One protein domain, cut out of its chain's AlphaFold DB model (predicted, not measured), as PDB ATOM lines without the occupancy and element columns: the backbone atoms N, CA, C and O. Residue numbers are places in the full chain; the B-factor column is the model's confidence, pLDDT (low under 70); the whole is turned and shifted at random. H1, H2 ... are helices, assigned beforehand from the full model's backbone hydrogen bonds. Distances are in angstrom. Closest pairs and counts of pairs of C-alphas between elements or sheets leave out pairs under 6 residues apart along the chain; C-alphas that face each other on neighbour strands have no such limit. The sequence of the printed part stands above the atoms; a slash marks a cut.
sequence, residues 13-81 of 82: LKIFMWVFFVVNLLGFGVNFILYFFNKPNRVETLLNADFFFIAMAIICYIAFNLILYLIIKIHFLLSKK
ATOM      1  N   LEU A  13     -11.622 -22.833 -45.836       77.06
ATOM      2  CA  LEU A  13     -11.959 -22.825 -44.413       77.06
ATOM      3  C   LEU A  13     -10.708 -22.824 -43.521       77.06
ATOM      4  O   LEU A  13     -10.658 -22.103 -42.531       77.06
ATOM      5  N   LYS A  14      -9.676 -23.605 -43.874       79.06
ATOM      6  CA  LYS A  14      -8.426 -23.659 -43.096       79.06
ATOM      7  C   LYS A  14      -7.651 -22.347 -43.185       79.06
ATOM      8  O   LYS A  14      -7.132 -21.895 -42.172       79.06
ATOM      9  N   ILE A  15      -7.614 -21.730 -44.368       80.69
ATOM     10  CA  ILE A  15      -7.017 -20.397 -44.557       80.69
ATOM     11  C   ILE A  15      -7.758 -19.380 -43.695       80.69
ATOM     12  O   ILE A  15      -7.126 -18.655 -42.935       80.69
ATOM     13  N   PHE A  16      -9.092 -19.366 -43.770       84.19
ATOM     14  CA  PHE A  16      -9.913 -18.457 -42.981       84.19
ATOM     15  C   PHE A  16      -9.683 -18.632 -41.480       84.19
ATOM     16  O   PHE A  16      -9.404 -17.647 -40.810       84.19
ATOM     17  N   MET A  17      -9.718 -19.864 -40.957       85.38
ATOM     18  CA  MET A  17      -9.447 -20.119 -39.536       85.38
ATOM     19  C   MET A  17      -8.060 -19.632 -39.118       85.38
ATOM     20  O   MET A  17      -7.903 -19.107 -38.018       85.38
ATOM     21  N   TRP A  18      -7.058 -19.770 -39.989       83.31
ATOM     22  CA  TRP A  18      -5.702 -19.346 -39.667       83.31
ATOM     23  C   TRP A  18      -5.531 -17.829 -39.689       83.31
ATOM     24  O   TRP A  18      -4.983 -17.261 -38.747       83.31
ATOM     25  N   VAL A  19      -6.081 -17.159 -40.701       83.62
ATOM     26  CA  VAL A  19      -6.128 -15.692 -40.761       83.62
ATOM     27  C   VAL A  19      -6.924 -15.135 -39.580       83.62
ATOM     28  O   VAL A  19      -6.459 -14.216 -38.910       83.62
ATOM     29  N   PHE A  20      -8.077 -15.731 -39.274       85.69
ATOM     30  CA  PHE A  20      -8.907 -15.369 -38.128       85.69
ATOM     31  C   PHE A  20      -8.122 -15.474 -36.822       85.69
ATOM     32  O   PHE A  20      -8.101 -14.525 -36.040       85.69
ATOM     33  N   PHE A  21      -7.444 -16.600 -36.599       86.88
ATOM     34  CA  PHE A  21      -6.665 -16.827 -35.390       86.88
ATOM     35  C   PHE A  21      -5.522 -15.818 -35.250       86.88
ATOM     36  O   PHE A  21      -5.394 -15.192 -34.202       86.88
ATOM     37  N   VAL A  22      -4.736 -15.601 -36.309       87.12
ATOM     38  CA  VAL A  22      -3.603 -14.663 -36.285       87.12
ATOM     39  C   VAL A  22      -4.070 -13.230 -36.029       87.12
ATOM     40  O   VAL A  22      -3.497 -12.550 -35.181       87.12
ATOM     41  N   VAL A  23      -5.128 -12.771 -36.705       87.12
ATOM     42  CA  VAL A  23      -5.658 -11.409 -36.517       87.12
ATOM     43  C   VAL A  23      -6.203 -11.215 -35.102       87.12
ATOM     44  O   VAL A  23      -5.917 -10.196 -34.478       87.12
ATOM     45  N   ASN A  24      -6.940 -12.194 -34.567       85.69
ATOM     46  CA  ASN A  24      -7.454 -12.120 -33.198       85.69
ATOM     47  C   ASN A  24      -6.328 -12.157 -32.159       85.69
ATOM     48  O   ASN A  24      -6.360 -11.386 -31.202       85.69
ATOM     49  N   LEU A  25      -5.310 -12.996 -32.365       87.75
ATOM     50  CA  LEU A  25      -4.149 -13.074 -31.484       87.75
ATOM     51  C   LEU A  25      -3.359 -11.760 -31.481       87.75
ATOM     52  O   LEU A  25      -2.984 -11.276 -30.414       87.75
ATOM     53  N   LEU A  26      -3.156 -11.147 -32.651       88.06
ATOM     54  CA  LEU A  26      -2.531  -9.828 -32.765       88.06
ATOM     55  C   LEU A  26      -3.375  -8.745 -32.087       88.06
ATOM     56  O   LEU A  26      -2.835  -7.937 -31.339       88.06
ATOM     57  N   GLY A  27      -4.693  -8.746 -32.296       83.12
ATOM     58  CA  GLY A  27      -5.605  -7.800 -31.649       83.12
ATOM     59  C   GLY A  27      -5.574  -7.903 -30.123       83.12
ATOM     60  O   GLY A  27      -5.477  -6.886 -29.434       83.12
ATOM     61  N   PHE A  28      -5.586  -9.127 -29.591       83.69
ATOM     62  CA  PHE A  28      -5.463  -9.372 -28.156       83.69
ATOM     63  C   PHE A  28      -4.081  -8.974 -27.628       83.69
ATOM     64  O   PHE A  28      -3.989  -8.297 -26.607       83.69
ATOM     65  N   GLY A  29      -3.012  -9.322 -28.350       85.19
ATOM     66  CA  GLY A  29      -1.640  -8.965 -27.994       85.19
ATOM     67  C   GLY A  29      -1.420  -7.453 -27.933       85.19
ATOM     68  O   GLY A  29      -0.852  -6.957 -26.964       85.19
ATOM     69  N   VAL A  30      -1.931  -6.700 -28.910       84.88
ATOM     70  CA  VAL A  30      -1.867  -5.230 -28.903       84.88
ATOM     71  C   VAL A  30      -2.637  -4.654 -27.714       84.88
ATOM     72  O   VAL A  30      -2.114  -3.779 -27.027       84.88
ATOM     73  N   ASN A  31      -3.838  -5.162 -27.418       83.31
ATOM     74  CA  ASN A  31      -4.596  -4.731 -26.239       83.31
ATOM     75  C   ASN A  31      -3.864  -5.047 -24.926       83.31
ATOM     76  O   ASN A  31      -3.857  -4.210 -24.026       83.31
ATOM     77  N   PHE A  32      -3.219  -6.210 -24.823       81.56
ATOM     78  CA  PHE A  32      -2.432  -6.600 -23.651       81.56
ATOM     79  C   PHE A  32      -1.203  -5.702 -23.457       81.56
ATOM     80  O   PHE A  32      -0.920  -5.264 -22.344       81.56
ATOM     81  N   ILE A  33      -0.503  -5.363 -24.544       85.88
ATOM     82  CA  ILE A  33       0.618  -4.417 -24.509       85.88
ATOM     83  C   ILE A  33       0.123  -3.033 -24.067       85.88
ATOM     84  O   ILE A  33       0.704  -2.438 -23.165       85.88
ATOM     85  N   LEU A  34      -0.966  -2.524 -24.650       83.44
ATOM     86  CA  LEU A  34      -1.534  -1.223 -24.269       83.44
ATOM     87  C   LEU A  34      -1.948  -1.181 -22.793       83.44
ATOM     88  O   LEU A  34      -1.702  -0.169 -22.135       83.44
ATOM     89  N   TYR A  35      -2.502  -2.282 -22.279       79.06
ATOM     90  CA  TYR A  35      -2.797  -2.448 -20.857       79.06
ATOM     91  C   TYR A  35      -1.527  -2.361 -19.998       79.06
ATOM     92  O   TYR A  35      -1.490  -1.585 -19.051       79.06
ATOM     93  N   PHE A  36      -0.450  -3.063 -20.367       83.00
ATOM     94  CA  PHE A  36       0.826  -3.004 -19.638       83.00
ATOM     95  C   PHE A  36       1.434  -1.590 -19.603       83.00
ATOM     96  O   PHE A  36       2.042  -1.193 -18.613       83.00
ATOM     97  N   PHE A  37       1.251  -0.811 -20.671       85.25
ATOM     98  CA  PHE A  37       1.721   0.574 -20.755       85.25
ATOM     99  C   PHE A  37       0.734   1.608 -20.178       85.25
ATOM    100  O   PHE A  37       0.973   2.805 -20.352       85.25
ATOM    101  N   ASN A  38      -0.362   1.189 -19.521       75.75
ATOM    102  CA  ASN A  38      -1.427   2.068 -19.006       75.75
ATOM    103  C   ASN A  38      -1.917   3.098 -20.042       75.75
ATOM    104  O   ASN A  38      -2.269   4.234 -19.717       75.75
ATOM    105  N   LYS A  39      -1.903   2.720 -21.323       77.00
ATOM    106  CA  LYS A  39      -2.464   3.537 -22.397       77.00
ATOM    107  C   LYS A  39      -3.935   3.187 -22.583       77.00
ATOM    108  O   LYS A  39      -4.304   2.037 -22.331       77.00
ATOM    109  N   PRO A  40      -4.757   4.138 -23.072       69.50
ATOM    110  CA  PRO A  40      -6.163   3.880 -23.341       69.50
ATOM    111  C   PRO A  40      -6.285   2.637 -24.217       69.50
ATOM    112  O   PRO A  40      -5.806   2.592 -25.354       69.50
ATOM    113  N   ASN A  41      -6.879   1.604 -23.635       72.12
ATOM    114  CA  ASN A  41      -7.084   0.318 -24.265       72.12
ATOM    115  C   ASN A  41      -8.565   0.193 -24.640       72.12
ATOM    116  O   ASN A  41      -9.452   0.774 -24.012       72.12
ATOM    117  N   ARG A  42      -8.855  -0.577 -25.693       69.56
ATOM    118  CA  ARG A  42     -10.241  -0.766 -26.150       69.56
ATOM    119  C   ARG A  42     -11.108  -1.526 -25.142       69.56
ATOM    120  O   ARG A  42     -12.323  -1.510 -25.289       69.56
ATOM    121  N   VAL A  43     -10.509  -2.181 -24.145       65.81
ATOM    122  CA  VAL A  43     -11.224  -2.938 -23.109       65.81
ATOM    123  C   VAL A  43     -11.936  -1.985 -22.150       65.81
ATOM    124  O   VAL A  43     -13.134  -2.122 -21.937       65.81
ATOM    125  N   GLU A  44     -11.246  -0.959 -21.658       64.38
ATOM    126  CA  GLU A  44     -11.825   0.093 -20.813       64.38
ATOM    127  C   GLU A  44     -12.858   0.932 -21.566       64.38
ATOM    128  O   GLU A  44     -13.871   1.340 -20.997       64.38
ATOM    129  N   THR A  45     -12.634   1.156 -22.864       66.56
ATOM    130  CA  THR A  45     -13.611   1.848 -23.714       66.56
ATOM    131  C   THR A  45     -14.869   1.004 -23.929       66.56
ATOM    132  O   THR A  45     -15.958   1.557 -23.944       66.56
ATOM    133  N   LEU A  46     -14.740  -0.322 -24.067       65.38
ATOM    134  CA  LEU A  46     -15.877  -1.242 -24.195       65.38
ATOM    135  C   LEU A  46     -16.646  -1.418 -22.880       65.38
ATOM    136  O   LEU A  46     -17.864  -1.525 -22.923       65.38
ATOM    137  N   LEU A  47     -15.968  -1.432 -21.728       66.19
ATOM    138  CA  LEU A  47     -16.618  -1.563 -20.416       66.19
ATOM    139  C   LEU A  47     -17.488  -0.353 -20.057       66.19
ATOM    140  O   LEU A  47     -18.502  -0.510 -19.387       66.19
ATOM    141  N   ASN A  48     -17.096   0.836 -20.518       72.56
ATOM    142  CA  ASN A  48     -17.846   2.075 -20.308       72.56
ATOM    143  C   ASN A  48     -18.751   2.444 -21.496       72.56
ATOM    144  O   ASN A  48     -19.381   3.500 -21.473       72.56
ATOM    145  N   ALA A  49     -18.794   1.623 -22.550       73.44
ATOM    146  CA  ALA A  49     -19.616   1.887 -23.723       73.44
ATOM    147  C   ALA A  49     -21.067   1.450 -23.506       73.44
ATOM    148  O   ALA A  49     -21.356   0.437 -22.871       73.44
ATOM    149  N   ASP A  50     -21.980   2.191 -24.127       80.50
ATOM    150  CA  ASP A  50     -23.393   1.845 -24.163       80.50
ATOM    151  C   ASP A  50     -23.629   0.482 -24.828       80.50
ATOM    152  O   ASP A  50     -23.037   0.150 -25.863       80.50
ATOM    153  N   PHE A  51     -24.572  -0.284 -24.274       80.19
ATOM    154  CA  PHE A  51     -24.906  -1.636 -24.735       80.19
ATOM    155  C   PHE A  51     -25.218  -1.693 -26.241       80.19
ATOM    156  O   PHE A  51     -24.826  -2.637 -26.928       80.19
ATOM    157  N   PHE A  52     -25.871  -0.656 -26.777       81.44
ATOM    158  CA  PHE A  52     -26.183  -0.545 -28.203       81.44
ATOM    159  C   PHE A  52     -24.923  -0.516 -29.083       81.44
ATOM    160  O   PHE A  52     -24.854  -1.216 -30.095       81.44
ATOM    161  N   PHE A  53     -23.898   0.239 -28.678       78.19
ATOM    162  CA  PHE A  53     -22.638   0.320 -29.417       78.19
ATOM    163  C   PHE A  53     -21.871  -1.002 -29.372       78.19
ATOM    164  O   PHE A  53     -21.315  -1.422 -30.388       78.19
ATOM    165  N   ILE A  54     -21.888  -1.692 -28.229       81.44
ATOM    166  CA  ILE A  54     -21.275  -3.017 -28.082       81.44
ATOM    167  C   ILE A  54     -21.973  -4.027 -29.000       81.44
ATOM    168  O   ILE A  54     -21.312  -4.729 -29.768       81.44
ATOM    169  N   ALA A  55     -23.307  -4.068 -28.974       84.75
ATOM    170  CA  ALA A  55     -24.091  -4.962 -29.821       84.75
ATOM    171  C   ALA A  55     -23.828  -4.707 -31.314       84.75
ATOM    172  O   ALA A  55     -23.601  -5.649 -32.078       84.75
ATOM    173  N   MET A  56     -23.780  -3.440 -31.733       84.44
ATOM    174  CA  MET A  56     -23.495  -3.080 -33.121       84.44
ATOM    175  C   MET A  56     -22.067  -3.456 -33.537       84.44
ATOM    176  O   MET A  56     -21.871  -3.995 -34.627       84.44
ATOM    177  N   ALA A  57     -21.079  -3.263 -32.659       82.75
ATOM    178  CA  ALA A  57     -19.705  -3.695 -32.904       82.75
ATOM    179  C   ALA A  57     -19.604  -5.219 -33.098       82.75
ATOM    180  O   ALA A  57     -18.903  -5.672 -34.006       82.75
ATOM    181  N   ILE A  58     -20.342  -6.007 -32.307       84.31
ATOM    182  CA  ILE A  58     -20.404  -7.470 -32.449       84.31
ATOM    183  C   ILE A  58     -21.023  -7.860 -33.799       84.31
ATOM    184  O   ILE A  58     -20.471  -8.704 -34.507       84.31
ATOM    185  N   ILE A  59     -22.131  -7.227 -34.193       88.25
ATOM    186  CA  ILE A  59     -22.795  -7.504 -35.477       88.25
ATOM    187  C   ILE A  59     -21.868  -7.163 -36.650       88.25
ATOM    188  O   ILE A  59     -21.690  -7.986 -37.552       88.25
ATOM    189  N   CYS A  60     -21.230  -5.990 -36.626       87.44
ATOM    190  CA  CYS A  60     -20.255  -5.599 -37.642       87.44
ATOM    191  C   CYS A  60     -19.090  -6.588 -37.705       87.44
ATOM    192  O   CYS A  60     -18.684  -6.988 -38.795       87.44
ATOM    193  N   TYR A  61     -18.579  -7.026 -36.554       85.88
ATOM    194  CA  TYR A  61     -17.510  -8.015 -36.497       85.88
ATOM    195  C   TYR A  61     -17.912  -9.331 -37.177       85.88
ATOM    196  O   TYR A  61     -17.153  -9.857 -37.994       85.88
ATOM    197  N   ILE A  62     -19.117  -9.841 -36.913       87.38
ATOM    198  CA  ILE A  62     -19.636 -11.053 -37.566       87.38
ATOM    199  C   ILE A  62     -19.773 -10.841 -39.082       87.38
ATOM    200  O   ILE A  62     -19.316 -11.678 -39.864       87.38
ATOM    201  N   ALA A  63     -20.338  -9.708 -39.508       90.00
ATOM    202  CA  ALA A  63     -20.520  -9.384 -40.922       90.00
ATOM    203  C   ALA A  63     -19.182  -9.299 -41.678       90.00
ATOM    204  O   ALA A  63     -19.030  -9.912 -42.736       90.00
ATOM    205  N   PHE A  64     -18.179  -8.614 -41.119       88.00
ATOM    206  CA  PHE A  64     -16.848  -8.533 -41.726       88.00
ATOM    207  C   PHE A  64     -16.161  -9.898 -41.813       88.00
ATOM    208  O   PHE A  64     -15.523 -10.192 -42.824       88.00
ATOM    209  N   ASN A  65     -16.330 -10.764 -40.809       87.31
ATOM    210  CA  ASN A  65     -15.798 -12.126 -40.851       87.31
ATOM    211  C   ASN A  65     -16.444 -12.977 -41.955       87.31
ATOM    212  O   ASN A  65     -15.740 -13.704 -42.660       87.31
ATOM    213  N   LEU A  66     -17.756 -12.849 -42.163       87.75
ATOM    214  CA  LEU A  66     -18.449 -13.509 -43.274       87.75
ATOM    215  C   LEU A  66     -17.936 -13.019 -44.634       87.75
ATOM    216  O   LEU A  66     -17.660 -13.834 -45.516       87.75
ATOM    217  N   ILE A  67     -17.755 -11.706 -44.796       89.62
ATOM    218  CA  ILE A  67     -17.210 -11.115 -46.027       89.62
ATOM    219  C   ILE A  67     -15.781 -11.611 -46.276       89.62
ATOM    220  O   ILE A  67     -15.466 -12.041 -47.386       89.62
ATOM    221  N   LEU A  68     -14.927 -11.624 -45.249       85.44
ATOM    222  CA  LEU A  68     -13.554 -12.120 -45.351       85.44
ATOM    223  C   LEU A  68     -13.513 -13.586 -45.799       85.44
ATOM    224  O   LEU A  68     -12.740 -13.944 -46.690       85.44
ATOM    225  N   TYR A  69     -14.381 -14.431 -45.236       84.19
ATOM    226  CA  TYR A  69     -14.510 -15.821 -45.666       84.19
ATOM    227  C   TYR A  69     -14.927 -15.936 -47.139       84.19
ATOM    228  O   TYR A  69     -14.345 -16.731 -47.883       84.19
ATOM    229  N   LEU A  70     -15.899 -15.131 -47.584       85.81
ATOM    230  CA  LEU A  70     -16.340 -15.119 -48.980       85.81
ATOM    231  C   LEU A  70     -15.214 -14.704 -49.933       85.81
ATOM    232  O   LEU A  70     -15.019 -15.370 -50.949       85.81
ATOM    233  N   ILE A  71     -14.436 -13.674 -49.590       86.56
ATOM    234  CA  ILE A  71     -13.284 -13.226 -50.388       86.56
ATOM    235  C   ILE A  71     -12.252 -14.353 -50.521       86.56
ATOM    236  O   ILE A  71     -11.841 -14.681 -51.634       86.56
ATOM    237  N   ILE A  72     -11.882 -15.003 -49.411       82.75
ATOM    238  CA  ILE A  72     -10.931 -16.129 -49.417       82.75
ATOM    239  C   ILE A  72     -11.464 -17.289 -50.268       82.75
ATOM    240  O   ILE A  72     -10.721 -17.892 -51.046       82.75
ATOM    241  N   LYS A  73     -12.761 -17.596 -50.154       81.12
ATOM    242  CA  LYS A  73     -13.413 -18.648 -50.942       81.12
ATOM    243  C   LYS A  73     -13.381 -18.337 -52.442       81.12
ATOM    244  O   LYS A  73     -13.054 -19.229 -53.223       81.12
ATOM    245  N   ILE A  74     -13.704 -17.106 -52.843       84.69
ATOM    246  CA  ILE A  74     -13.673 -16.664 -54.247       84.69
ATOM    247  C   ILE A  74     -12.241 -16.718 -54.789       84.69
ATOM    248  O   ILE A  74     -12.022 -17.291 -55.854       84.69
ATOM    249  N   HIS A  75     -11.267 -16.206 -54.035       81.88
ATOM    250  CA  HIS A  75      -9.853 -16.248 -54.406       81.88
ATOM    251  C   HIS A  75      -9.363 -17.686 -54.639       81.88
ATOM    252  O   HIS A  75      -8.726 -17.978 -55.649       81.88
ATOM    253  N   PHE A  76      -9.712 -18.614 -53.744       76.38
ATOM    254  CA  PHE A  76      -9.352 -20.026 -53.898       76.38
ATOM    255  C   PHE A  76     -10.013 -20.674 -55.125       76.38
ATOM    256  O   PHE A  76      -9.412 -21.525 -55.779       76.38
ATOM    257  N   LEU A  77     -11.249 -20.284 -55.447       77.06
ATOM    258  CA  LEU A  77     -11.972 -20.790 -56.614       77.06
ATOM    259  C   LEU A  77     -11.372 -20.272 -57.930       77.06
ATOM    260  O   LEU A  77     -11.272 -21.041 -58.883       77.06
ATOM    261  N   LEU A  78     -10.934 -19.010 -57.962       77.38
ATOM    262  CA  LEU A  78     -10.215 -18.413 -59.095       77.38
ATOM    263  C   LEU A  78      -8.842 -19.069 -59.298       77.38
ATOM    264  O   LEU A  78      -8.541 -19.506 -60.400       77.38
ATOM    265  N   SER A  79      -8.069 -19.247 -58.224       72.94
ATOM    266  CA  SER A  79      -6.735 -19.866 -58.269       72.94
ATOM    267  C   SER A  79      -6.741 -21.346 -58.679       72.94
ATOM    268  O   SER A  79      -5.704 -21.870 -59.063       72.94
ATOM    269  N   LYS A  80      -7.883 -22.041 -58.587       62.28
ATOM    270  CA  LYS A  80      -8.034 -23.433 -59.049       62.28
ATOM    271  C   LYS A  80      -8.427 -23.532 -60.534       62.28
ATOM    272  O   LYS A  80      -8.492 -24.639 -61.065       62.28
ATOM    273  N   LYS A  81      -8.798 -22.409 -61.154       57.75
ATOM    274  CA  LYS A  81      -9.237 -22.326 -62.553       57.75
ATOM    275  C   LYS A  81      -8.080 -22.048 -63.524       57.75
ATOM    276  O   LYS A  81      -8.263 -22.286 -64.713       57.75
TER     277      LYS A  81
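This is residues 13 to 81 of the 82 residues of the protein "Putative membrane protein" of Campylobacter ureolyticus RIGS 9880 (UniProt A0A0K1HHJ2). Two long helices, H1 and H3, make a narrow V, and short H2 lies across its open end, a flat, hollow triangle. H3 runs on past the meeting place. The printed part has 69 residues with three named helices, H1, H2, H3, and no named strand: all helix, loose, radius of gyration of the C-alphas 15.8 A, spans 50 by 28 by 13 A.

H1, residues 13 to 36, is close to but not clearly touching H2, residues 42 to 47, about perpendicular at 81 degrees; the closest C-alphas, of Asn 31 and Arg 42, are 6.9 A apart. H1 touches H3, residues 51 to 79, with residues 13 to 16 alone, opposite ways at a steep tilt of 40 degrees; the closest C-alphas, of Phe 16 and Tyr 69, are 5.9 A apart. In H1, H2 and H3 every O i to N i+4 pair is within hydrogen-bond range.

H1 begins at C-alpha 13 (-11.959, -22.825, -44.413) and is 34.2 A long. H2 spans 8.6 A. H3, 42.3 A, ends at C-alpha 79 (-6.735, -19.866, -58.269).

The farthest C-alphas, of Asn 38 and Lys 81, are 50.5 A apart. The printed part has no cut, and both links are tight. pLDDT is under 70 at residues 40, 42 to 47 and 80 to 81.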